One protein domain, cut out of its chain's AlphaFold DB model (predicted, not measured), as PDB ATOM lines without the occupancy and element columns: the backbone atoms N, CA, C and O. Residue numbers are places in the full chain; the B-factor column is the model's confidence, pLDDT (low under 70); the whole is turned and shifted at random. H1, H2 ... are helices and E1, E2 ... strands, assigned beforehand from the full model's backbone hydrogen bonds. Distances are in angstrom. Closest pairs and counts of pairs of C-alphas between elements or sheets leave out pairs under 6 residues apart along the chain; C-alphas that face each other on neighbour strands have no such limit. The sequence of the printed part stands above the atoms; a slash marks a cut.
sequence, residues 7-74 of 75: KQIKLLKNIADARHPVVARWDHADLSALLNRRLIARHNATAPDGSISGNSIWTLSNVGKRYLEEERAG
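AT A GLANCE: This is residues 7 to 74 of the 75 residues of an uncharacterized protein of Novosphingobium sp. B3058 49 (UniProt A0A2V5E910). A long two-stranded hairpin, E1 and E2, reaches away from a small group of three short helices and makes most of the long axis; its turn, residues 47 to 51, lies at the far end. At the other end of the hairpin H1 and H2 cross nearly at right angles, while H3 runs on from the end of E2 and passes near H2, so that the helices gather loosely round the base of the hairpin. The printed part has 68 residues, with three named helices and two named strands in the order H1, H2, E1, E2, H3; the sheet, order E1 - E2, is antiparallel and the class is mixed, helices and strands. The whole is only just compact, close to loose, with a radius of gyration of the C-alphas of 13.2 A, and it is elongated, with spans of 44 by 23 by 22 A.

HOW THE PARTS SIT: H1, residues 7 to 15, and H2, residues 28 to 36, touch, the closest C-alphas being those of Leu 12 and Leu 31, 6.7 A apart. Their lines are about perpendicular, at 80 degrees. E1, residues 40 to 46, and E2, residues 52 to 60, form a hairpin of antiparallel neighbour strands, with 150 degrees between their directions. N 41 and O 59 are within hydrogen-bond range at 2.8 A, and so are N 57 and O 43 at 2.7 A. E2 bends by 79 degrees at residue 55. The closest C-alphas of H1 and E2 are those of Ile 15 and Thr 59, 5.6 A apart. H1 and E1 are apart, but only just, their closest C-alphas being 8.3 A apart. H3, residues 62 to 72, is close to H2 but not clearly touching, with the closest C-alphas those of Leu 34 and Gly 64, 7.4 A apart. These two helices run opposite ways at a shallow tilt of 32 degrees. The closest C-alphas of E1 and H3 are those of Ile 40 and Gly 64, 6.4 A apart. H1 and H3 are apart, and so are H2 and E2. In H1, H2 and H3 every O i to N i+4 pair is within hydrogen-bond range.

IN THESE COORDINATES: H1, residues 7 to 15, begins at C-alpha 7 at (-21.135, -39.461, 24.045) and measures 12.2 A from first to last C-alpha. H2, residues 28 to 36, measures 12.3 A. E1, residues 40 to 46, begins at C-alpha 40 at (-28.200, -43.024, 36.651) and measures 18.2 A. E2, residues 52 to 60, measures 20.2 A. H3, residues 62 to 72, measures 15.2 A and ends at C-alpha 72 at (-24.599, -29.748, 47.309).

THE WHOLE: The two C-alphas farthest apart are those of Asp 49 and Gly 74, at 44.6 A. The printed part has no cut. The link from H1 to H2, residues 16 to 27, is long, and the links from H2 to E1, E1 to E2 and E2 to H3 are tight. The mean pLDDT of the printed part is 74.5, and it is under 70 at residues 16 to 24, residues 53 to 55 and residue 74.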
ATOM      1  N   LYS A   7     -19.670 -39.408  24.175       77.00
ATOM      2  CA  LYS A   7     -21.135 -39.461  24.045       77.00
ATOM      3  C   LYS A   7     -21.816 -39.674  25.396       77.00
ATOM      4  O   LYS A   7     -22.770 -38.966  25.704       77.00
ATOM      5  N   GLN A   8     -21.314 -40.607  26.206       74.50
ATOM      6  CA  GLN A   8     -21.819 -40.839  27.559       74.50
ATOM      7  C   GLN A   8     -21.625 -39.604  28.438       74.50
ATOM      8  O   GLN A   8     -22.529 -39.263  29.177       74.50
ATOM      9  N   ILE A   9     -20.533 -38.858  28.303       74.94
ATOM     10  CA  ILE A   9     -20.300 -37.638  29.098       74.94
ATOM     11  C   ILE A   9     -21.265 -36.524  28.742       74.94
ATOM     12  O   ILE A   9     -21.836 -35.889  29.624       74.94
ATOM     13  N   LYS A  10     -21.472 -36.289  27.446       77.25
ATOM     14  CA  LYS A  10     -22.444 -35.295  26.992       77.25
ATOM     15  C   LYS A  10     -23.851 -35.645  27.480       77.25
ATOM     16  O   LYS A  10     -24.590 -34.773  27.920       77.25
ATOM     17  N   LEU A  11     -24.186 -36.933  27.454       75.88
ATOM     18  CA  LEU A  11     -25.428 -37.461  27.996       75.88
ATOM     19  C   LEU A  11     -25.510 -37.250  29.519       75.88
ATOM     20  O   LEU A  11     -26.496 -36.703  29.984       75.88
ATOM     21  N   LEU A  12     -24.468 -37.593  30.282       73.62
ATOM     22  CA  LEU A  12     -24.380 -37.370  31.729       73.62
ATOM     23  C   LEU A  12     -24.611 -35.905  32.106       73.62
ATOM     24  O   LEU A  12     -25.434 -35.631  32.974       73.62
ATOM     25  N   LYS A  13     -23.949 -34.972  31.413       73.44
ATOM     26  CA  LYS A  13     -24.128 -33.525  31.613       73.44
ATOM     27  C   LYS A  13     -25.557 -33.061  31.323       73.44
ATOM     28  O   LYS A  13     -26.046 -32.162  31.995       73.44
ATOM     29  N   ASN A  14     -26.229 -33.678  30.350       74.38
ATOM     30  CA  ASN A  14     -27.630 -33.382  30.047       74.38
ATOM     31  C   ASN A  14     -28.596 -33.990  31.081       74.38
ATOM     32  O   ASN A  14     -29.543 -33.327  31.479       74.38
ATOM     33  N   ILE A  15     -28.372 -35.239  31.512       71.25
ATOM     34  CA  ILE A  15     -29.244 -35.966  32.458       71.25
ATOM     35  C   ILE A  15     -29.181 -35.370  33.852       71.25
ATOM     36  O   ILE A  15     -30.192 -35.245  34.534       71.25
ATOM     37  N   ALA A  16     -27.966 -35.060  34.290       66.00
ATOM     38  CA  ALA A  16     -27.709 -34.500  35.601       66.00
ATOM     39  C   ALA A  16     -28.163 -33.032  35.699       66.00
ATOM     40  O   ALA A  16     -27.931 -32.392  36.717       66.00
ATOM     41  N   ASP A  17     -28.866 -32.571  34.658       60.94
ATOM     42  CA  ASP A  17     -29.391 -31.244  34.445       60.94
ATOM     43  C   ASP A  17     -28.231 -30.252  34.392       60.94
ATOM     44  O   ASP A  17     -27.602 -29.944  35.399       60.94
ATOM     45  N   ALA A  18     -27.913 -29.722  33.210       53.91
ATOM     46  CA  ALA A  18     -26.820 -28.757  33.025       53.91
ATOM     47  C   ALA A  18     -26.956 -27.492  33.913       53.91
ATOM     48  O   ALA A  18     -26.065 -26.647  33.942       53.91
ATOM     49  N   ARG A  19     -28.078 -27.366  34.635       54.88
ATOM     50  CA  ARG A  19     -28.411 -26.332  35.614       54.88
ATOM     51  C   ARG A  19     -28.098 -26.711  37.067       54.88
ATOM     52  O   ARG A  19     -28.178 -25.833  37.922       54.88
ATOM     53  N   HIS A  20     -27.754 -27.965  37.377       61.53
ATOM     54  CA  HIS A  20     -27.406 -28.361  38.740       61.53
ATOM     55  C   HIS A  20     -25.992 -27.850  39.087       61.53
ATOM     56  O   HIS A  20     -25.017 -28.292  38.467       61.53
ATOM     57  N   PRO A  21     -25.830 -26.949  40.079       65.44
ATOM     58  CA  PRO A  21     -24.559 -26.258  40.335       65.44
ATOM     59  C   PRO A  21     -23.385 -27.193  40.645       65.44
ATOM     60  O   PRO A  21     -22.242 -26.879  40.326       65.44
ATOM     61  N   VAL A  22     -23.671 -28.349  41.250       68.81
ATOM     62  CA  VAL A  22     -22.673 -29.385  41.567       68.81
ATOM     63  C   VAL A  22     -22.115 -30.018  40.291       68.81
ATOM     64  O   VAL A  22     -20.907 -30.149  40.133       68.81
ATOM     65  N   VAL A  23     -22.984 -30.330  39.329       68.06
ATOM     66  CA  VAL A  23     -22.602 -31.043  38.103       68.06
ATOM     67  C   VAL A  23     -21.851 -30.136  37.134       68.06
ATOM     68  O   VAL A  23     -20.986 -30.595  36.392       68.06
ATOM     69  N   ALA A  24     -22.134 -28.833  37.165       68.38
ATOM     70  CA  ALA A  24     -21.395 -27.845  36.386       68.38
ATOM     71  C   ALA A  24     -19.895 -27.799  36.742       68.38
ATOM     72  O   ALA A  24     -19.087 -27.401  35.905       68.38
ATOM     73  N   ARG A  25     -19.524 -28.208  37.964       74.38
ATOM     74  CA  ARG A  25     -18.139 -28.202  38.470       74.38
ATOM     75  C   ARG A  25     -17.432 -29.550  38.320       74.38
ATOM     76  O   ARG A  25     -16.230 -29.611  38.540       74.38
ATOM     77  N   TRP A  26     -18.165 -30.598  37.957       76.12
ATOM     78  CA  TRP A  26     -17.654 -31.961  37.872       76.12
ATOM     79  C   TRP A  26     -16.826 -32.216  36.620       76.12
ATOM     80  O   TRP A  26     -17.176 -31.808  35.505       76.12
ATOM     81  N   ASP A  27     -15.728 -32.938  36.815       77.06
ATOM     82  CA  ASP A  27     -14.818 -33.320  35.750       77.06
ATOM     83  C   ASP A  27     -15.193 -34.680  35.120       77.06
ATOM     84  O   ASP A  27     -16.260 -35.259  35.349       77.06
ATOM     85  N   HIS A  28     -14.324 -35.195  34.249       73.69
ATOM     86  CA  HIS A  28     -14.521 -36.508  33.629       73.69
ATOM     87  C   HIS A  28     -14.583 -37.656  34.648       73.69
ATOM     88  O   HIS A  28     -15.316 -38.626  34.426       73.69
ATOM     89  N   ALA A  29     -13.797 -37.588  35.720       77.44
ATOM     90  CA  ALA A  29     -13.710 -38.628  36.732       77.44
ATOM     91  C   ALA A  29     -14.974 -38.650  37.604       77.44
ATOM     92  O   ALA A  29     -15.531 -39.727  37.823       77.44
ATOM     93  N   ASP A  30     -15.490 -37.484  37.992       77.94
ATOM     94  CA  ASP A  30     -16.728 -37.349  38.770       77.94
ATOM     95  C   ASP A  30     -17.944 -37.893  38.007       77.94
ATOM     96  O   ASP A  30     -18.728 -38.714  38.498       77.94
ATOM     97  N   LEU A  31     -18.060 -37.503  36.734       76.69
ATOM     98  CA  LEU A  31     -19.097 -38.003  35.835       76.69
ATOM     99  C   LEU A  31     -18.958 -39.515  35.618       76.69
ATOM    100  O   LEU A  31     -19.952 -40.246  35.554       76.69
ATOM    101  N   SER A  32     -17.725 -40.017  35.565       76.25
ATOM    102  CA  SER A  32     -17.474 -41.452  35.485       76.25
ATOM    103  C   SER A  32     -17.896 -42.195  36.751       76.25
ATOM    104  O   SER A  32     -18.459 -43.293  36.676       76.25
ATOM    105  N   ALA A  33     -17.700 -41.588  37.920       76.88
ATOM    106  CA  ALA A  33     -18.118 -42.152  39.192       76.88
ATOM    107  C   ALA A  33     -19.645 -42.294  39.283       76.88
ATOM    108  O   ALA A  33     -20.112 -43.339  39.733       76.88
ATOM    109  N   LEU A  34     -20.429 -41.326  38.790       76.69
ATOM    110  CA  LEU A  34     -21.899 -41.436  38.731       76.69
ATOM    111  C   LEU A  34     -22.364 -42.696  37.997       76.69
ATOM    112  O   LEU A  34     -23.244 -43.425  38.464       76.69
ATOM    113  N   LEU A  35     -21.775 -42.935  36.827       74.94
ATOM    114  CA  LEU A  35     -22.170 -44.027  35.948       74.94
ATOM    115  C   LEU A  35     -21.735 -45.375  36.550       74.94
ATOM    116  O   LEU A  35     -22.527 -46.316  36.586       74.94
ATOM    117  N   ASN A  36     -20.522 -45.446  37.112       76.00
ATOM    118  CA  ASN A  36     -20.022 -46.638  37.809       76.00
ATOM    119  C   ASN A  36     -20.826 -46.967  39.075       76.00
ATOM    120  O   ASN A  36     -21.092 -48.134  39.354       76.00
ATOM    121  N   ARG A  37     -21.268 -45.948  39.819       77.06
ATOM    122  CA  ARG A  37     -22.080 -46.103  41.037       77.06
ATOM    123  C   ARG A  37     -23.562 -46.377  40.756       77.06
ATOM    124  O   ARG A  37     -24.350 -46.428  41.695       77.06
ATOM    125  N   ARG A  38     -23.965 -46.560  39.488       76.69
ATOM    126  CA  ARG A  38     -25.369 -46.765  39.074       76.69
ATOM    127  C   ARG A  38     -26.310 -45.663  39.586       76.69
ATOM    128  O   ARG A  38     -27.490 -45.893  39.845       76.69
ATOM    129  N   LEU A  39     -25.798 -44.437  39.695       79.25
ATOM    130  CA  LEU A  39     -26.572 -43.263  40.120       79.25
ATOM    131  C   LEU A  39     -27.456 -42.711  38.992       79.25
ATOM    132  O   LEU A  39     -28.193 -41.743  39.172       79.25
ATOM    133  N   ILE A  40     -27.415 -43.357  37.828       78.19
ATOM    134  CA  ILE A  40     -28.200 -43.024  36.651       78.19
ATOM    135  C   ILE A  40     -28.967 -44.256  36.215       78.19
ATOM    136  O   ILE A  40     -28.402 -45.335  36.031       78.19
ATOM    137  N   ALA A  41     -30.268 -44.067  36.060       76.19
ATOM    138  CA  ALA A  41     -31.176 -45.060  35.544       76.19
ATOM    139  C   ALA A  41     -31.263 -44.930  34.022       76.19
ATOM    140  O   ALA A  41     -31.308 -43.830  33.467       76.19
ATOM    141  N   ARG A  42     -31.282 -46.078  33.346       80.00
ATOM    142  CA  ARG A  42     -31.563 -46.182  31.918       80.00
ATOM    143  C   ARG A  42     -32.936 -46.815  31.768       80.00
ATOM    144  O   ARG A  42     -33.126 -47.968  32.142       80.00
ATOM    145  N   HIS A  43     -33.858 -46.071  31.188       76.44
ATOM    146  CA  HIS A  43     -35.179 -46.539  30.813       76.44
ATOM    147  C   HIS A  43     -35.225 -46.638  29.296       76.44
ATOM    148  O   HIS A  43     -34.791 -45.728  28.594       76.44
ATOM    149  N   ASN A  44     -35.728 -47.743  28.759       78.31
ATOM    150  CA  ASN A  44     -36.025 -47.751  27.335       78.31
ATOM    151  C   ASN A  44     -37.290 -46.923  27.122       78.31
ATOM    152  O   ASN A  44     -38.262 -47.096  27.858       78.31
ATOM    153  N   ALA A  45     -37.256 -45.999  26.166       72.44
ATOM    154  CA  ALA A  45     -38.448 -45.249  25.822       72.44
ATOM    155  C   ALA A  45     -39.451 -46.228  25.221       72.44
ATOM    156  O   ALA A  45     -39.136 -46.944  24.269       72.44
ATOM    157  N   THR A  46     -40.640 -46.278  25.795       74.00
ATOM    158  CA  THR A  46     -41.761 -47.016  25.230       74.00
ATOM    159  C   THR A  46     -42.417 -46.130  24.184       74.00
ATOM    160  O   THR A  46     -42.686 -44.955  24.437       74.00
ATOM    161  N   ALA A  47     -42.620 -46.667  22.987       73.88
ATOM    162  CA  ALA A  47     -43.444 -46.008  21.990       73.88
ATOM    163  C   ALA A  47     -44.921 -46.030  22.445       73.88
ATOM    164  O   ALA A  47     -45.284 -46.827  23.316       73.88
ATOM    165  N   PRO A  48     -45.787 -45.162  21.888       75.00
ATOM    166  CA  PRO A  48     -47.201 -45.099  22.274       75.00
ATOM    167  C   PRO A  48     -47.960 -46.422  22.094       75.00
ATOM    168  O   PRO A  48     -48.969 -46.644  22.754       75.00
ATOM    169  N   ASP A  49     -47.463 -47.302  21.224       84.38
ATOM    170  CA  ASP A  49     -47.985 -48.647  20.967       84.38
ATOM    171  C   ASP A  49     -47.516 -49.706  21.989       84.38
ATOM    172  O   ASP A  49     -47.837 -50.885  21.856       84.38
ATOM    173  N   GLY A  50     -46.749 -49.307  23.009       74.62
ATOM    174  CA  GLY A  50     -46.209 -50.197  24.037       74.62
ATOM    175  C   GLY A  50     -44.936 -50.943  23.624       74.62
ATOM    176  O   GLY A  50     -44.374 -51.674  24.443       74.62
ATOM    177  N   SER A  51     -44.434 -50.748  22.402       77.75
ATOM    178  CA  SER A  51     -43.172 -51.346  21.975       77.75
ATOM    179  C   SER A  51     -41.974 -50.650  22.628       77.75
ATOM    180  O   SER A  51     -41.960 -49.439  22.874       77.75
ATOM    181  N   ILE A  52     -40.932 -51.425  22.936       73.00
ATOM    182  CA  ILE A  52     -39.658 -50.867  23.388       73.00
ATOM    183  C   ILE A  52     -39.007 -50.190  22.182       73.00
ATOM    184  O   ILE A  52     -38.527 -50.866  21.272       73.00
ATOM    185  N   SER A  53     -38.960 -48.858  22.172       68.62
ATOM    186  CA  SER A  53     -38.216 -48.143  21.140       68.62
ATOM    187  C   SER A  53     -36.712 -48.371  21.332       68.62
ATOM    188  O   SER A  53     -36.221 -48.528  22.453       68.62
ATOM    189  N   GLY A  54     -35.945 -48.335  20.238       67.19
ATOM    190  CA  GLY A  54     -34.478 -48.379  20.292       67.19
ATOM    191  C   GLY A  54     -33.845 -47.181  21.017       67.19
ATOM    192  O   GLY A  54     -32.632 -47.160  21.240       67.19
ATOM    193  N   ASN A  55     -34.652 -46.190  21.407       68.06
ATOM    194  CA  ASN A  55     -34.216 -45.041  22.176       68.06
ATOM    195  C   ASN A  55     -34.220 -45.363  23.672       68.06
ATOM    196  O   ASN A  55     -35.153 -45.943  24.223       68.06
ATOM    197  N   SER A  56     -33.167 -44.933  24.362       71.31
ATOM    198  CA  SER A  56     -33.096 -45.005  25.819       71.31
ATOM    199  C   SER A  56     -33.140 -43.605  26.406       71.31
ATOM    200  O   SER A  56     -32.338 -42.748  26.038       71.31
ATOM    201  N   ILE A  57     -34.058 -43.398  27.343       73.19
ATOM    202  CA  ILE A  57     -34.099 -42.234  28.215       73.19
ATOM    203  C   ILE A  57     -33.211 -42.546  29.407       73.19
ATOM    204  O   ILE A  57     -33.284 -43.612  30.014       73.19
ATOM    205  N   TRP A  58     -32.352 -41.604  29.744       75.69
ATOM    206  CA  TRP A  58     -31.491 -41.725  30.900       75.69
ATOM    207  C   TRP A  58     -31.898 -40.652  31.897       75.69
ATOM    208  O   TRP A  58     -32.133 -39.508  31.516       75.69
ATOM    209  N   THR A  59     -32.019 -41.026  33.161       76.06
ATOM    210  CA  THR A  59     -32.473 -40.138  34.233       76.06
ATOM    211  C   THR A  59     -31.609 -40.334  35.461       76.06
ATOM    212  O   THR A  59     -31.050 -41.410  35.684       76.06
ATOM    213  N   LEU A  60     -31.503 -39.307  36.299       78.38
ATOM    214  CA  LEU A  60     -30.876 -39.472  37.600       78.38
ATOM    215  C   LEU A  60     -31.738 -40.413  38.457       78.38
ATOM    216  O   LEU A  60     -32.952 -40.210  38.571       78.38
ATOM    217  N   SER A  61     -31.133 -41.450  39.039       80.50
ATOM    218  CA  SER A  61     -31.857 -42.340  39.950       80.50
ATOM    219  C   SER A  61     -32.178 -41.604  41.254       80.50
ATOM    220  O   SER A  61     -31.551 -40.595  41.571       80.50
ATOM    221  N   ASN A  62     -33.125 -42.102  42.056       82.19
ATOM    222  CA  ASN A  62     -33.417 -41.498  43.366       82.19
ATOM    223  C   ASN A  62     -32.173 -41.455  44.271       82.19
ATOM    224  O   ASN A  62     -31.967 -40.485  44.997       82.19
ATOM    225  N   VAL A  63     -31.310 -42.469  44.169       82.19
ATOM    226  CA  VAL A  63     -30.018 -42.508  44.868       82.19
ATOM    227  C   VAL A  63     -29.069 -41.448  44.310       82.19
ATOM    228  O   VAL A  63     -28.420 -40.751  45.081       82.19
ATOM    229  N   GLY A  64     -29.026 -41.263  42.986       80.31
ATOM    230  CA  GLY A  64     -28.251 -40.193  42.359       80.31
ATOM    231  C   GLY A  64     -28.723 -38.794  42.750       80.31
ATOM    232  O   GLY A  64     -27.890 -37.929  42.997       80.31
ATOM    233  N   LYS A  65     -30.040 -38.580  42.873       78.69
ATOM    234  CA  LYS A  65     -30.616 -37.304  43.337       78.69
ATOM    235  C   LYS A  65     -30.170 -37.001  44.755       78.69
ATOM    236  O   LYS A  65     -29.650 -35.927  45.013       78.69
ATOM    237  N   ARG A  66     -30.304 -37.979  45.652       82.06
ATOM    238  CA  ARG A  66     -29.855 -37.839  47.037       82.06
ATOM    239  C   ARG A  66     -28.347 -37.595  47.130       82.06
ATOM    240  O   ARG A  66     -27.934 -36.741  47.896       82.06
ATOM    241  N   TYR A  67     -27.549 -38.281  46.313       81.25
ATOM    242  CA  TYR A  67     -26.109 -38.044  46.228       81.25
ATOM    243  C   TYR A  67     -25.785 -36.605  45.802       81.25
ATOM    244  O   TYR A  67     -24.961 -35.956  46.434       81.25
ATOM    245  N   LEU A  68     -26.461 -36.079  44.774       77.56
ATOM    246  CA  LEU A  68     -26.283 -34.688  44.347       77.56
ATOM    247  C   LEU A  68     -26.682 -33.675  45.420       77.56
ATOM    248  O   LEU A  68     -26.005 -32.661  45.565       77.56
ATOM    249  N   GLU A  69     -27.765 -33.935  46.149       80.12
ATOM    250  CA  GLU A  69     -28.198 -33.080  47.255       80.12
ATOM    251  C   GLU A  69     -27.219 -33.147  48.437       80.12
ATOM    252  O   GLU A  69     -26.921 -32.113  49.021       80.12
ATOM    253  N   GLU A  70     -26.652 -34.317  48.755       82.75
ATOM    254  CA  GLU A  70     -25.612 -34.471  49.790       82.75
ATOM    255  C   GLU A  70     -24.308 -33.744  49.414       82.75
ATOM    256  O   GLU A  70     -23.725 -33.053  50.247       82.75
ATOM    257  N   GLU A  71     -23.871 -33.836  48.156       78.12
ATOM    258  CA  GLU A  71     -22.705 -33.099  47.645       78.12
ATOM    259  C   GLU A  71     -22.961 -31.583  47.607       78.12
ATOM    260  O   GLU A  71     -22.074 -30.782  47.895       78.12
ATOM    261  N   ARG A  72     -24.194 -31.161  47.289       73.00
ATOM    262  CA  ARG A  72     -24.599 -29.748  47.309       73.00
ATOM    263  C   ARG A  72     -24.672 -29.191  48.725       73.00
ATOM    264  O   ARG A  72     -24.285 -28.046  48.941       73.00
ATOM    265  N   ALA A  73     -25.200 -29.981  49.655       77.56
ATOM    266  CA  ALA A  73     -25.293 -29.644  51.069       77.56
ATOM    267  C   ALA A  73     -23.917 -29.558  51.739       77.56
ATOM    268  O   ALA A  73     -23.845 -29.178  52.904       77.56
ATOM    269  N   GLY A  74     -22.845 -29.855  50.996       67.06
ATOM    270  CA  GLY A  74     -21.487 -29.713  51.477       67.06
ATOM    271  C   GLY A  74     -21.212 -30.716  52.573       67.06
ATOM    272  O   GLY A  74     -20.838 -30.319  53.673       67.06
TER     273      GLY A  74